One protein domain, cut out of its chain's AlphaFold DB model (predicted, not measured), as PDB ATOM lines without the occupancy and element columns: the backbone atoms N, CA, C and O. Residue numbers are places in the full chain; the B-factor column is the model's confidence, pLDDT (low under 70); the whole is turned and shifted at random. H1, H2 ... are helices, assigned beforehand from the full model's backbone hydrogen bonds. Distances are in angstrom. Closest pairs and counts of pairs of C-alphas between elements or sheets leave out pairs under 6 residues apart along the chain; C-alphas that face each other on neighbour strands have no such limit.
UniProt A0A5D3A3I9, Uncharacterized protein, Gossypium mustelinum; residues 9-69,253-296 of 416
ATOM      1  N   ASP A   9     -10.884 -38.044  16.075       80.69
ATOM      2  CA  ASP A   9     -10.718 -38.696  17.373       80.69
ATOM      3  C   ASP A   9     -11.163 -37.778  18.518       80.69
ATOM      4  O   ASP A   9     -11.787 -38.240  19.476       80.69
ATOM      5  N   THR A  10     -10.903 -36.468  18.424       88.06
ATOM      6  CA  THR A  10     -11.406 -35.491  19.402       88.06
ATOM      7  C   THR A  10     -12.931 -35.375  19.366       88.06
ATOM      8  O   THR A  10     -13.540 -35.307  20.436       88.06
ATOM      9  N   ASP A  11     -13.558 -35.424  18.190       88.06
ATOM     10  CA  ASP A  11     -15.024 -35.396  18.076       88.06
ATOM     11  C   ASP A  11     -15.666 -36.625  18.681       88.06
ATOM     12  O   ASP A  11     -16.573 -36.517  19.507       88.06
ATOM     13  N   LEU A  12     -15.173 -37.798  18.280       89.69
ATOM     14  CA  LEU A  12     -15.674 -39.058  18.791       89.69
ATOM     15  C   LEU A  12     -15.523 -39.097  20.315       89.69
ATOM     16  O   LEU A  12     -16.468 -39.459  21.011       89.69
ATOM     17  N   ARG A  13     -14.374 -38.658  20.846       93.62
ATOM     18  CA  ARG A  13     -14.145 -38.575  22.292       93.62
ATOM     19  C   ARG A  13     -15.158 -37.657  22.978       93.62
ATOM     20  O   ARG A  13     -15.761 -38.082  23.953       93.62
ATOM     21  N   LEU A  14     -15.383 -36.441  22.477       94.94
ATOM     22  CA  LEU A  14     -16.335 -35.499  23.082       94.94
ATOM     23  C   LEU A  14     -17.788 -35.998  23.007       94.94
ATOM     24  O   LEU A  14     -18.535 -35.830  23.973       94.94
ATOM     25  N   LEU A  15     -18.185 -36.643  21.905       92.44
ATOM     26  CA  LEU A  15     -19.499 -37.287  21.787       92.44
ATOM     27  C   LEU A  15     -19.649 -38.443  22.778       92.44
ATOM     28  O   LEU A  15     -20.679 -38.539  23.439       92.44
ATOM     29  N   LEU A  16     -18.634 -39.300  22.910       93.56
ATOM     30  CA  LEU A  16     -18.645 -40.426  23.847       93.56
ATOM     31  C   LEU A  16     -18.621 -39.967  25.308       93.56
ATOM     32  O   LEU A  16     -19.351 -40.524  26.126       93.56
ATOM     33  N   ASP A  17     -17.835 -38.942  25.634       95.94
ATOM     34  CA  ASP A  17     -17.779 -38.350  26.972       95.94
ATOM     35  C   ASP A  17     -19.118 -37.687  27.335       95.94
ATOM     36  O   ASP A  17     -19.624 -37.890  28.440       95.94
ATOM     37  N   SER A  18     -19.743 -36.975  26.390       94.38
ATOM     38  CA  SER A  18     -21.099 -36.429  26.544       94.38
ATOM     39  C   SER A  18     -22.134 -37.530  26.762       94.38
ATOM     40  O   SER A  18     -22.891 -37.501  27.730       94.38
ATOM     41  N   ALA A  19     -22.129 -38.547  25.904       90.56
ATOM     42  CA  ALA A  19     -23.034 -39.680  25.996       90.56
ATOM     43  C   ALA A  19     -22.895 -40.424  27.328       90.56
ATOM     44  O   ALA A  19     -23.897 -40.756  27.955       90.56
ATOM     45  N   LYS A  20     -21.662 -40.636  27.793       93.06
ATOM     46  CA  LYS A  20     -21.389 -41.246  29.093       93.06
ATOM     47  C   LYS A  20     -21.885 -40.371  30.243       93.06
ATOM     48  O   LYS A  20     -22.537 -40.888  31.141       93.06
ATOM     49  N   ALA A  21     -21.640 -39.062  30.193       93.62
ATOM     50  CA  ALA A  21     -22.144 -38.127  31.195       93.62
ATOM     51  C   ALA A  21     -23.685 -38.121  31.253       93.62
ATOM     52  O   ALA A  21     -24.250 -38.086  32.342       93.62
ATOM     53  N   ILE A  22     -24.369 -38.232  30.107       88.50
ATOM     54  CA  ILE A  22     -25.832 -38.378  30.040       88.50
ATOM     55  C   ILE A  22     -26.291 -39.683  30.708       88.50
ATOM     56  O   ILE A  22     -27.222 -39.647  31.511       88.50
ATOM     57  N   GLU A  23     -25.643 -40.818  30.418       84.88
ATOM     58  CA  GLU A  23     -25.972 -42.112  31.047       84.88
ATOM     59  C   GLU A  23     -25.713 -42.105  32.566       84.88
ATOM     60  O   GLU A  23     -26.480 -42.699  33.325       84.88
ATOM     61  N   ASP A  24     -24.681 -41.386  33.017       90.19
ATOM     62  CA  ASP A  24     -24.346 -41.197  34.435       90.19
ATOM     63  C   ASP A  24     -25.246 -40.143  35.131       90.19
ATOM     64  O   ASP A  24     -25.177 -39.966  36.351       90.19
ATOM     65  N   GLY A  25     -26.102 -39.436  34.381       87.81
ATOM     66  CA  GLY A  25     -26.966 -38.359  34.879       87.81
ATOM     67  C   GLY A  25     -26.245 -37.030  35.163       87.81
ATOM     68  O   GLY A  25     -26.843 -36.115  35.738       87.81
ATOM     69  N   ASP A  26     -24.979 -36.890  34.764       92.94
ATOM     70  CA  ASP A  26     -24.183 -35.667  34.890       92.94
ATOM     71  C   ASP A  26     -24.431 -34.712  33.711       92.94
ATOM     72  O   ASP A  26     -23.596 -34.517  32.823       92.94
ATOM     73  N   LEU A  27     -25.600 -34.065  33.725       91.88
ATOM     74  CA  LEU A  27     -25.975 -33.086  32.700       91.88
ATOM     75  C   LEU A  27     -25.017 -31.887  32.618       91.88
ATOM     76  O   LEU A  27     -24.938 -31.252  31.572       91.88
ATOM     77  N   LYS A  28     -24.280 -31.566  33.691       93.62
ATOM     78  CA  LYS A  28     -23.331 -30.440  33.690       93.62
ATOM     79  C   LYS A  28     -22.103 -30.753  32.846       93.62
ATOM     80  O   LYS A  28     -21.720 -29.941  32.013       93.62
ATOM     81  N   SER A  29     -21.497 -31.922  33.051       95.12
ATOM     82  CA  SER A  29     -20.391 -32.371  32.201       95.12
ATOM     83  C   SER A  29     -20.855 -32.573  30.759       95.12
ATOM     84  O   SER A  29     -20.167 -32.133  29.840       95.12
ATOM     85  N   ALA A  30     -22.040 -33.164  30.557       93.81
ATOM     86  CA  ALA A  30     -22.611 -33.354  29.223       93.81
ATOM     87  C   ALA A  30     -22.754 -32.031  28.451       93.81
ATOM     88  O   ALA A  30     -22.333 -31.955  27.298       93.81
ATOM     89  N   ASP A  31     -23.284 -30.984  29.093       93.62
ATOM     90  CA  ASP A  31     -23.435 -29.648  28.504       93.62
ATOM     91  C   ASP A  31     -22.083 -29.030  28.114       93.62
ATOM     92  O   ASP A  31     -21.923 -28.541  26.998       93.62
ATOM     93  N   VAL A  32     -21.060 -29.150  28.973       96.25
ATOM     94  CA  VAL A  32     -19.698 -28.676  28.664       96.25
ATOM     95  C   VAL A  32     -19.117 -29.397  27.443       96.25
ATOM     96  O   VAL A  32     -18.538 -28.754  26.564       96.25
ATOM     97  N   PHE A  33     -19.270 -30.721  27.356       96.12
ATOM     98  CA  PHE A  33     -18.788 -31.490  26.207       96.12
ATOM     99  C   PHE A  33     -19.541 -31.134  24.918       96.12
ATOM    100  O   PHE A  33     -18.900 -30.928  23.885       96.12
ATOM    101  N   LEU A  34     -20.871 -30.999  24.984       93.38
ATOM    102  CA  LEU A  34     -21.713 -30.595  23.852       93.38
ATOM    103  C   LEU A  34     -21.386 -29.175  23.373       93.38
ATOM    104  O   LEU A  34     -21.286 -28.932  22.175       93.38
ATOM    105  N   HIS A  35     -21.155 -28.241  24.293       93.56
ATOM    106  CA  HIS A  35     -20.762 -26.882  23.943       93.56
ATOM    107  C   HIS A  35     -19.416 -26.852  23.207       93.56
ATOM    108  O   HIS A  35     -19.298 -26.241  22.145       93.56
ATOM    109  N   ASN A  36     -18.416 -27.571  23.730       93.25
ATOM    110  CA  ASN A  36     -17.093 -27.645  23.115       93.25
ATOM    111  C   ASN A  36     -17.150 -28.240  21.703       93.25
ATOM    112  O   ASN A  36     -16.517 -27.711  20.791       93.25
ATOM    113  N   ILE A  37     -17.910 -29.322  21.504       91.56
ATOM    114  CA  ILE A  37     -17.983 -29.958  20.188       91.56
ATOM    115  C   ILE A  37     -18.747 -29.104  19.168       91.56
ATOM    116  O   ILE A  37     -18.372 -29.083  17.999       91.56
ATOM    117  N   LEU A  38     -19.766 -28.347  19.589       89.81
ATOM    118  CA  LEU A  38     -20.485 -27.434  18.695       89.81
ATOM    119  C   LEU A  38     -19.592 -26.280  18.216       89.81
ATOM    120  O   LEU A  38     -19.603 -25.979  17.024       89.81
ATOM    121  N   ILE A  39     -18.751 -25.711  19.092       90.81
ATOM    122  CA  ILE A  39     -17.732 -24.718  18.695       90.81
ATOM    123  C   ILE A  39     -16.781 -25.320  17.653       90.81
ATOM    124  O   ILE A  39     -16.578 -24.744  16.584       90.81
ATOM    125  N   LEU A  40     -16.249 -26.516  17.924       89.19
ATOM    126  CA  LEU A  40     -15.360 -27.216  16.990       89.19
ATOM    127  C   LEU A  40     -16.049 -27.581  15.671       89.19
ATOM    128  O   LEU A  40     -15.375 -27.736  14.656       89.19
ATOM    129  N   ALA A  41     -17.368 -27.778  15.667       86.06
ATOM    130  CA  ALA A  41     -18.134 -28.016  14.451       86.06
ATOM    131  C   ALA A  41     -18.291 -26.733  13.624       86.06
ATOM    132  O   ALA A  41     -18.180 -26.794  12.398       86.06
ATOM    133  N   ASP A  42     -18.523 -25.586  14.264       84.81
ATOM    134  CA  ASP A  42     -18.679 -24.281  13.603       84.81
ATOM    135  C   ASP A  42     -17.382 -23.761  12.973       84.81
ATOM    136  O   ASP A  42     -17.419 -23.120  11.925       84.81
ATOM    137  N   GLU A  43     -16.227 -24.079  13.557       85.25
ATOM    138  CA  GLU A  43     -14.916 -23.664  13.037       85.25
ATOM    139  C   GLU A  43     -14.469 -24.444  11.781       85.25
ATOM    140  O   GLU A  43     -13.397 -24.182  11.224       85.25
ATOM    141  N   ARG A  44     -15.265 -25.412  11.300       76.50
ATOM    142  CA  ARG A  44     -14.855 -26.304  10.204       76.50
ATOM    143  C   ARG A  44     -15.016 -25.686   8.823       76.50
ATOM    144  O   ARG A  44     -16.074 -25.152   8.505       76.50
ATOM    145  N   PRO A  45     -14.039 -25.916   7.929       70.00
ATOM    146  CA  PRO A  45     -14.169 -25.546   6.526       70.00
ATOM    147  C   PRO A  45     -15.075 -26.504   5.737       70.00
ATOM    148  O   PRO A  45     -15.574 -26.125   4.681       70.00
ATOM    149  N   TYR A  46     -15.272 -27.745   6.208       73.06
ATOM    150  CA  TYR A  46     -16.036 -28.764   5.488       73.06
ATOM    151  C   TYR A  46     -17.455 -28.916   6.056       73.06
ATOM    152  O   TYR A  46     -17.663 -29.462   7.144       73.06
ATOM    153  N   LEU A  47     -18.433 -28.419   5.291       73.56
ATOM    154  CA  LEU A  47     -19.834 -28.270   5.696       73.56
ATOM    155  C   LEU A  47     -20.478 -29.588   6.146       73.56
ATOM    156  O   LEU A  47     -21.144 -29.631   7.178       73.56
ATOM    157  N   TYR A  48     -20.265 -30.677   5.408       72.38
ATOM    158  CA  TYR A  48     -20.959 -31.936   5.672       72.38
ATOM    159  C   TYR A  48     -20.473 -32.637   6.943       72.38
ATOM    160  O   TYR A  48     -21.293 -33.080   7.740       72.38
ATOM    161  N   GLN A  49     -19.160 -32.687   7.190       74.94
ATOM    162  CA  GLN A  49     -18.624 -33.236   8.444       74.94
ATOM    163  C   GLN A  49     -19.066 -32.401   9.656       74.94
ATOM    164  O   GLN A  49     -19.410 -32.963  10.694       74.94
ATOM    165  N   SER A  50     -19.101 -31.066   9.523       79.56
ATOM    166  CA  SER A  50     -19.666 -30.174  10.550       79.56
ATOM    167  C   SER A  50     -21.121 -30.529  10.857       79.56
ATOM    168  O   SER A  50     -21.495 -30.680  12.021       79.56
ATOM    169  N   ARG A  51     -21.931 -30.743   9.812       77.12
ATOM    170  CA  ARG A  51     -23.326 -31.174   9.942       77.12
ATOM    171  C   ARG A  51     -23.437 -32.518  10.667       77.12
ATOM    172  O   ARG A  51     -24.180 -32.583  11.639       77.12
ATOM    173  N   VAL A  52     -22.662 -33.545  10.284       78.25
ATOM    174  CA  VAL A  52     -22.644 -34.852  10.982       78.25
ATOM    175  C   VAL A  52     -22.466 -34.660  12.485       78.25
ATOM    176  O   VAL A  52     -23.285 -35.134  13.266       78.25
ATOM    177  N   VAL A  53     -21.440 -33.915  12.895       84.00
ATOM    178  CA  VAL A  53     -21.154 -33.665  14.313       84.00
ATOM    179  C   VAL A  53     -22.322 -32.982  15.025       84.00
ATOM    180  O   VAL A  53     -22.737 -33.440  16.092       84.00
ATOM    181  N   LYS A  54     -22.889 -31.928  14.429       82.44
ATOM    182  CA  LYS A  54     -24.036 -31.201  14.995       82.44
ATOM    183  C   LYS A  54     -25.252 -32.103  15.185       82.44
ATOM    184  O   LYS A  54     -25.909 -32.019  16.217       82.44
ATOM    185  N   TYR A  55     -25.514 -33.005  14.244       76.69
ATOM    186  CA  TYR A  55     -26.627 -33.946  14.346       76.69
ATOM    187  C   TYR A  55     -26.427 -34.987  15.448       76.69
ATOM    188  O   TYR A  55     -27.360 -35.295  16.188       76.69
ATOM    189  N   PHE A  56     -25.210 -35.511  15.609       80.62
ATOM    190  CA  PHE A  56     -24.910 -36.405  16.725       80.62
ATOM    191  C   PHE A  56     -25.019 -35.689  18.078       80.62
ATOM    192  O   PHE A  56     -25.545 -36.270  19.028       80.62
ATOM    193  N   ALA A  57     -24.603 -34.424  18.160       85.94
ATOM    194  CA  ALA A  57     -24.801 -33.599  19.349       85.94
ATOM    195  C   ALA A  57     -26.298 -33.369  19.650       85.94
ATOM    196  O   ALA A  57     -26.727 -33.580  20.783       85.94
ATOM    197  N   ASP A  58     -27.113 -33.024  18.645       80.25
ATOM    198  CA  ASP A  58     -28.571 -32.868  18.795       80.25
ATOM    199  C   ASP A  58     -29.247 -34.173  19.251       80.25
ATOM    200  O   ASP A  58     -30.066 -34.172  20.172       80.25
ATOM    201  N   ALA A  59     -28.846 -35.316  18.689       77.00
ATOM    202  CA  ALA A  59     -29.354 -36.621  19.106       77.00
ATOM    203  C   ALA A  59     -29.069 -36.916  20.591       77.00
ATOM    204  O   ALA A  59     -29.928 -37.465  21.288       77.00
ATOM    205  N   LEU A  60     -27.893 -36.526  21.096       82.88
ATOM    206  CA  LEU A  60     -27.548 -36.645  22.515       82.88
ATOM    207  C   LEU A  60     -28.380 -35.702  23.392       82.88
ATOM    208  O   LEU A  60     -28.879 -36.131  24.431       82.88
ATOM    209  N   VAL A  61     -28.609 -34.461  22.953       82.69
ATOM    210  CA  VAL A  61     -29.495 -33.510  23.646       82.69
ATOM    211  C   VAL A  61     -30.909 -34.080  23.758       82.69
ATOM    212  O   VAL A  61     -31.460 -34.175  24.855       82.69
ATOM    213  N   ARG A  62     -31.490 -34.539  22.644       77.81
ATOM    214  CA  ARG A  62     -32.824 -35.158  22.630       77.81
ATOM    215  C   ARG A  62     -32.901 -36.361  23.559       77.81
ATOM    216  O   ARG A  62     -33.871 -36.488  24.304       77.81
ATOM    217  N   ARG A  63     -31.865 -37.209  23.565       78.31
ATOM    218  CA  ARG A  63     -31.764 -38.343  24.491       78.31
ATOM    219  C   ARG A  63     -31.769 -37.890  25.950       78.31
ATOM    220  O   ARG A  63     -32.528 -38.457  26.731       78.31
ATOM    221  N   ALA A  64     -30.966 -36.890  26.311       81.56
ATOM    222  CA  ALA A  64     -30.878 -36.384  27.682       81.56
ATOM    223  C   ALA A  64     -32.241 -35.902  28.212       81.56
ATOM    224  O   ALA A  64     -32.599 -36.161  29.363       81.56
ATOM    225  N   TYR A  65     -33.034 -35.270  27.345       78.12
ATOM    226  CA  TYR A  65     -34.371 -34.771  27.672       78.12
ATOM    227  C   TYR A  65     -35.500 -35.795  27.471       78.12
ATOM    228  O   TYR A  65     -36.667 -35.448  27.655       78.12
ATOM    229  N   GLY A  66     -35.196 -37.044  27.097       71.94
ATOM    230  CA  GLY A  66     -36.216 -38.061  26.811       71.94
ATOM    231  C   GLY A  66     -37.162 -37.662  25.671       71.94
ATOM    232  O   GLY A  66     -38.337 -38.036  25.666       71.94
ATOM    233  N   LEU A  67     -36.674 -36.858  24.722       70.00
ATOM    234  CA  LEU A  67     -37.432 -36.443  23.549       70.00
ATOM    235  C   LEU A  67     -37.433 -37.603  22.547       70.00
ATOM    236  O   LEU A  67     -36.443 -37.877  21.869       70.00
ATOM    237  N   HIS A  68     -38.559 -38.306  22.485       56.88
ATOM    238  CA  HIS A  68     -38.841 -39.384  21.533       56.88
ATOM    239  C   HIS A  68     -39.856 -38.878  20.497       56.88
ATOM    240  O   HIS A  68     -40.548 -37.906  20.794       56.88
ATOM    241  N   PRO A  69     -39.921 -39.458  19.284       53.81
ATOM    242  CA  PRO A  69     -40.315 -38.760  18.060       53.81
ATOM    243  C   PRO A  69     -41.405 -37.698  18.192       53.81
ATOM    244  O   PRO A  69     -42.510 -37.985  18.645       53.81
ATOM    245  N   HIS A 253     -25.397 -53.597  18.371       60.88
ATOM    246  CA  HIS A 253     -24.887 -53.708  19.727       60.88
ATOM    247  C   HIS A 253     -25.980 -53.346  20.739       60.88
ATOM    248  O   HIS A 253     -26.711 -52.363  20.608       60.88
ATOM    249  N   SER A 254     -26.086 -54.127  21.815       62.59
ATOM    250  CA  SER A 254     -26.975 -53.785  22.932       62.59
ATOM    251  C   SER A 254     -26.497 -52.532  23.682       62.59
ATOM    252  O   SER A 254     -27.317 -51.813  24.259       62.59
ATOM    253  N   ASN A 255     -25.191 -52.238  23.630       77.12
ATOM    254  CA  ASN A 255     -24.553 -51.089  24.267       77.12
ATOM    255  C   ASN A 255     -24.768 -49.792  23.463       77.12
ATOM    256  O   ASN A 255     -24.438 -49.715  22.283       77.12
ATOM    257  N   PHE A 256     -25.303 -48.765  24.126       77.50
ATOM    258  CA  PHE A 256     -25.580 -47.456  23.532       77.50
ATOM    259  C   PHE A 256     -24.325 -46.715  23.038       77.50
ATOM    260  O   PHE A 256     -24.340 -46.192  21.927       77.50
ATOM    261  N   LEU A 257     -23.250 -46.691  23.831       83.00
ATOM    262  CA  LEU A 257     -22.003 -45.999  23.487       83.00
ATOM    263  C   LEU A 257     -21.332 -46.635  22.269       83.00
ATOM    264  O   LEU A 257     -20.884 -45.920  21.382       83.00
ATOM    265  N   THR A 258     -21.338 -47.966  22.188       81.50
ATOM    266  CA  THR A 258     -20.837 -48.682  21.007       81.50
ATOM    267  C   THR A 258     -21.666 -48.346  19.768       81.50
ATOM    268  O   THR A 258     -21.100 -47.987  18.744       81.50
ATOM    269  N   CYS A 259     -23.006 -48.355  19.861       77.25
ATOM    270  CA  CYS A 259     -23.851 -47.922  18.743       77.25
ATOM    271  C   CYS A 259     -23.558 -46.477  18.320       77.25
ATOM    272  O   CYS A 259     -23.594 -46.177  17.130       77.25
ATOM    273  N   LEU A 260     -23.313 -45.576  19.276       80.06
ATOM    274  CA  LEU A 260     -22.995 -44.177  19.006       80.06
ATOM    275  C   LEU A 260     -21.678 -44.045  18.235       80.06
ATOM    276  O   LEU A 260     -21.663 -43.397  17.191       80.06
ATOM    277  N   GLU A 261     -20.613 -44.678  18.728       84.56
ATOM    278  CA  GLU A 261     -19.294 -44.700  18.089       84.56
ATOM    279  C   GLU A 261     -19.381 -45.219  16.655       84.56
ATOM    280  O   GLU A 261     -19.008 -44.525  15.707       84.56
ATOM    281  N   ASP A 262     -19.966 -46.400  16.497       78.31
ATOM    282  CA  ASP A 262     -20.119 -47.067  15.214       78.31
ATOM    283  C   ASP A 262     -20.933 -46.235  14.217       78.31
ATOM    284  O   ASP A 262     -20.559 -46.074  13.054       78.31
ATOM    285  N   SER A 263     -22.039 -45.649  14.679       77.19
ATOM    286  CA  SER A 263     -22.897 -44.814  13.838       77.19
ATOM    287  C   SER A 263     -22.198 -43.538  13.399       77.19
ATOM    288  O   SER A 263     -22.389 -43.097  12.261       77.19
ATOM    289  N   PHE A 264     -21.416 -42.932  14.294       80.88
ATOM    290  CA  PHE A 264     -20.664 -41.717  14.011       80.88
ATOM    291  C   PHE A 264     -19.577 -41.988  12.976       80.88
ATOM    292  O   PHE A 264     -19.529 -41.314  11.947       80.88
ATOM    293  N   GLN A 265     -18.788 -43.043  13.189       81.19
ATOM    294  CA  GLN A 265     -17.745 -43.479  12.263       81.19
ATOM    295  C   GLN A 265     -18.315 -43.847  10.891       81.19
ATOM    296  O   GLN A 265     -17.818 -43.381   9.864       81.19
ATOM    297  N   TYR A 266     -19.412 -44.608  10.858       76.44
ATOM    298  CA  TYR A 266     -20.109 -44.935   9.618       76.44
ATOM    299  C   TYR A 266     -20.565 -43.670   8.875       76.44
ATOM    300  O   TYR A 266     -20.382 -43.557   7.661       76.44
ATOM    301  N   SER A 267     -21.149 -42.707   9.591       76.12
ATOM    302  CA  SER A 267     -21.710 -41.488   8.999       76.12
ATOM    303  C   SER A 267     -20.624 -40.545   8.477       76.12
ATOM    304  O   SER A 267     -20.775 -40.019   7.376       76.12
ATOM    305  N   LEU A 268     -19.511 -40.386   9.201       77.62
ATOM    306  CA  LEU A 268     -18.345 -39.639   8.722       77.62
ATOM    307  C   LEU A 268     -17.743 -40.283   7.476       77.62
ATOM    308  O   LEU A 268     -17.605 -39.619   6.456       77.62
ATOM    309  N   LYS A 269     -17.476 -41.594   7.519       77.25
ATOM    310  CA  LYS A 269     -16.912 -42.321   6.375       77.25
ATOM    311  C   LYS A 269     -17.822 -42.244   5.150       77.25
ATOM    312  O   LYS A 269     -17.345 -42.127   4.025       77.25
ATOM    313  N   THR A 270     -19.133 -42.286   5.370       72.25
ATOM    314  CA  THR A 270     -20.149 -42.106   4.329       72.25
ATOM    315  C   THR A 270     -20.063 -40.708   3.715       72.25
ATOM    316  O   THR A 270     -19.962 -40.595   2.498       72.25
ATOM    317  N   VAL A 271     -20.019 -39.656   4.535       72.38
ATOM    318  CA  VAL A 271     -19.882 -38.265   4.074       72.38
ATOM    319  C   VAL A 271     -18.554 -38.011   3.358       72.38
ATOM    320  O   VAL A 271     -18.538 -37.313   2.350       72.38
ATOM    321  N   ASP A 272     -17.455 -38.605   3.813       73.25
ATOM    322  CA  ASP A 272     -16.162 -38.509   3.129       73.25
ATOM    323  C   ASP A 272     -16.222 -39.156   1.743       73.25
ATOM    324  O   ASP A 272     -15.741 -38.588   0.763       73.25
ATOM    325  N   CYS A 273     -16.889 -40.309   1.631       69.75
ATOM    326  CA  CYS A 273     -17.156 -40.915   0.330       69.75
ATOM    327  C   CYS A 273     -18.026 -39.990  -0.537       69.75
ATOM    328  O   CYS A 273     -17.776 -39.871  -1.730       69.75
ATOM    329  N   TRP A 274     -19.013 -39.295   0.037       67.56
ATOM    330  CA  TRP A 274     -19.849 -38.337  -0.700       67.56
ATOM    331  C   TRP A 274     -19.042 -37.144  -1.224       67.56
ATOM    332  O   TRP A 274     -19.217 -36.748  -2.376       67.56
ATOM    333  N   ALA A 275     -18.121 -36.630  -0.406       67.31
ATOM    334  CA  ALA A 275     -17.200 -35.551  -0.748       67.31
ATOM    335  C   ALA A 275     -16.329 -35.891  -1.960       67.31
ATOM    336  O   ALA A 275     -16.181 -35.093  -2.885       67.31
ATOM    337  N   GLU A 276     -15.728 -37.082  -1.937       67.38
ATOM    338  CA  GLU A 276     -14.793 -37.540  -2.965       67.38
ATOM    339  C   GLU A 276     -15.468 -37.801  -4.312       67.38
ATOM    340  O   GLU A 276     -14.812 -37.739  -5.354       67.38
ATOM    341  N   LEU A 277     -16.767 -38.098  -4.293       62.53
ATOM    342  CA  LEU A 277     -17.553 -38.371  -5.488       62.53
ATOM    343  C   LEU A 277     -18.081 -37.101  -6.176       62.53
ATOM    344  O   LEU A 277     -18.741 -37.225  -7.204       62.53
ATOM    345  N   ASP A 278     -17.770 -35.904  -5.654       59.88
ATOM    346  CA  ASP A 278     -18.209 -34.603  -6.200       59.88
ATOM    347  C   ASP A 278     -19.745 -34.504  -6.328       59.88
ATOM    348  O   ASP A 278     -20.290 -33.782  -7.162       59.88
ATOM    349  N   LEU A 279     -20.464 -35.260  -5.489       57.22
ATOM    350  CA  LEU A 279     -21.923 -35.305  -5.445       57.22
ATOM    351  C   LEU A 279     -22.432 -34.126  -4.602       57.22
ATOM    352  O   LEU A 279     -22.913 -34.303  -3.486       57.22
ATOM    353  N   TYR A 280     -22.259 -32.909  -5.120       50.75
ATOM    354  CA  TYR A 280     -22.815 -31.692  -4.530       50.75
ATOM    355  C   TYR A 280     -24.295 -31.579  -4.912       50.75
ATOM    356  O   TYR A 280     -24.629 -31.387  -6.082       50.75
ATOM    357  N   PHE A 281     -25.184 -31.731  -3.931       50.56
ATOM    358  CA  PHE A 281     -26.621 -31.517  -4.112       50.56
ATOM    359  C   PHE A 281     -26.970 -30.031  -3.995       50.56
ATOM    360  O   PHE A 281     -26.282 -29.280  -3.311       50.56
ATOM    361  N   ASP A 282     -28.034 -29.617  -4.683       50.75
ATOM    362  CA  ASP A 282     -28.580 -28.257  -4.629       50.75
ATOM    363  C   ASP A 282     -29.048 -27.911  -3.199       50.75
ATOM    364  O   ASP A 282     -29.766 -28.706  -2.588       50.75
ATOM    365  N   GLU A 283     -28.642 -26.753  -2.664       51.41
ATOM    366  CA  GLU A 283     -28.714 -26.393  -1.231       51.41
ATOM    367  C   GLU A 283     -30.145 -26.434  -0.652       51.41
ATOM    368  O   GLU A 283     -30.333 -26.757   0.520       51.41
ATOM    369  N   GLU A 284     -31.165 -26.135  -1.461       41.78
ATOM    370  CA  GLU A 284     -32.572 -26.077  -1.025       41.78
ATOM    371  C   GLU A 284     -33.221 -27.474  -0.963       41.78
ATOM    372  O   GLU A 284     -33.930 -27.804  -0.012       41.78
ATOM    373  N   TYR A 285     -32.897 -28.346  -1.924       42.66
ATOM    374  CA  TYR A 285     -33.314 -29.753  -1.937       42.66
ATOM    375  C   TYR A 285     -32.549 -30.583  -0.888       42.66
ATOM    376  O   TYR A 285     -33.089 -31.501  -0.265       42.66
ATOM    377  N   GLU A 286     -31.288 -30.214  -0.653       50.53
ATOM    378  CA  GLU A 286     -30.416 -30.753   0.385       50.53
ATOM    379  C   GLU A 286     -30.944 -30.458   1.802       50.53
ATOM    380  O   GLU A 286     -30.819 -31.312   2.683       50.53
ATOM    381  N   TRP A 287     -31.559 -29.287   2.008       44.00
ATOM    382  CA  TRP A 287     -32.108 -28.839   3.289       44.00
ATOM    383  C   TRP A 287     -33.294 -29.701   3.733       44.00
ATOM    384  O   TRP A 287     -33.234 -30.304   4.799       44.00
ATOM    385  N   GLU A 288     -34.330 -29.864   2.910       42.12
ATOM    386  CA  GLU A 288     -35.538 -30.605   3.315       42.12
ATOM    387  C   GLU A 288     -35.321 -32.131   3.358       42.12
ATOM    388  O   GLU A 288     -35.874 -32.819   4.219       42.12
ATOM    389  N   CYS A 289     -34.454 -32.674   2.492       43.53
ATOM    390  CA  CYS A 289     -34.187 -34.113   2.447       43.53
ATOM    391  C   CYS A 289     -33.205 -34.592   3.529       43.53
ATOM    392  O   CYS A 289     -33.323 -35.730   3.983       43.53
ATOM    393  N   HIS A 290     -32.233 -33.780   3.963       45.72
ATOM    394  CA  HIS A 290     -31.299 -34.185   5.022       45.72
ATOM    395  C   HIS A 290     -31.774 -33.819   6.427       45.72
ATOM    396  O   HIS A 290     -31.481 -34.574   7.353       45.72
ATOM    397  N   ILE A 291     -32.534 -32.735   6.603       41.72
ATOM    398  CA  ILE A 291     -33.038 -32.321   7.917       41.72
ATOM    399  C   ILE A 291     -33.800 -33.451   8.579       41.72
ATOM    400  O   ILE A 291     -33.389 -33.899   9.627       41.72
ATOM    401  N   GLU A 292     -34.801 -34.058   7.960       39.69
ATOM    402  CA  GLU A 292     -35.574 -35.093   8.658       39.69
ATOM    403  C   GLU A 292     -34.870 -36.471   8.732       39.69
ATOM    404  O   GLU A 292     -35.247 -37.309   9.547       39.69
ATOM    405  N   ALA A 293     -33.822 -36.738   7.938       40.97
ATOM    406  CA  ALA A 293     -33.051 -37.990   8.030       40.97
ATOM    407  C   ALA A 293     -31.996 -37.953   9.137       40.97
ATOM    408  O   ALA A 293     -31.566 -38.999   9.627       40.97
ATOM    409  N   TRP A 294     -31.598 -36.742   9.524       44.31
ATOM    410  CA  TRP A 294     -30.598 -36.486  10.548       44.31
ATOM    411  C   TRP A 294     -31.199 -35.853  11.824       44.31
ATOM    412  O   TRP A 294     -30.708 -36.116  12.917       44.31
ATOM    413  N   GLU A 295     -32.313 -35.123  11.723       38.47
ATOM    414  CA  GLU A 295     -33.183 -34.662  12.824       38.47
ATOM    415  C   GLU A 295     -34.247 -35.710  13.208       38.47
ATOM    416  O   GLU A 295     -34.868 -35.636  14.275       38.47
ATOM    417  N   GLY A 296     -34.451 -36.731  12.369       39.59
ATOM    418  CA  GLY A 296     -35.352 -37.853  12.613       39.59
ATOM    419  C   GLY A 296     -34.749 -38.914  13.527       39.59
ATOM    420  O   GLY A 296     -34.242 -39.935  13.076       39.59
TER     421      GLY A 296
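Overview. This is residues 9 to 69 and 253 to 296 of the 416 residues of an uncharacterized protein of Gossypium mustelinum (UniProt A0A5D3A3I9). Four helices, H1 to H4, stand side by side in an up-and-down bundle, with H1 and H3 in the middle and H2 and H4 on opposite sides of that pair. A fifth helix, H5, folds back from the end of H4 past one end of H3 and is held loosely: residues 276 to 289, of which 283 to 289 belong to H5, stick out from the body. The printed part has 105 residues with five named helices, H1 to H5 in that order, and no named strand; its class is all helix. The whole is compact, with a radius of gyration of the C-alphas of 14.1 A and spans of 41 by 29 by 27 A.

Arrangement. H1, residues 9 to 23, and H3, residues 47 to 64, are the hub, touching three helices each. They touch each other, running the same way at a shallow tilt of 13 degrees, and their closest C-alphas are those of Ile 22 and Ala 64, 5.9 A apart. H2, residues 27 to 42, forms a helical hairpin with H1, the closest C-alphas being those of Ser 18 and Ala 30 at 4.3 A. H2 and H3 form a second hairpin, closest at the C-alphas of Ala 41 and Ser 50, 4.7 A apart. H4, residues 256 to 276, touches H1 with residues 257 to 264 alone, opposite ways at a shallow tilt of 32 degrees; the closest C-alphas are those of Leu 16 and Leu 257, 6.5 A apart. Residues 264 to 272 of H4 touch H3 at its residues 48 to 56, opposite ways at a shallow tilt of 19 degrees, closest at the C-alphas of Gln 49 and Leu 268, 6.4 A apart. H2 and H4 are apart. H5, residues 283 to 294, is close to H3 but not clearly touching; the closest C-alphas are those of Tyr 55 and Trp 294, at 6.1 A. In H1, H2, H3 and H4 every O i to N i+4 pair is within hydrogen-bond range, and in H5 5 of 8 are.

Along the chain. H1 begins at C-alpha 9, (-10.718, -38.696, 17.373), and is 20.8 A long. H2 is 22.3 A long and H3 25.9 A. H4, the longest, measures 30.3 A from C-alpha 256 at (-25.580, -47.456, 23.532). H5 is 15.6 A long and ends at C-alpha 294, (-30.598, -36.486, 10.548).

Size, cuts and confidence. The C-alphas of Gly 25 and Asp 278 are the two farthest apart, at 42.2 A. Residues 70 to 252 are not printed, and C-alphas 69 and 253 are 21.5 A apart across this cut. Of the links that are printed whole, H1 to H2 and H2 to H3 are tight and H4 to H5 is short. The mean pLDDT of the printed part is 75.3; residues 68 to 69, 253 to 254 and 273 to 296 are under 70.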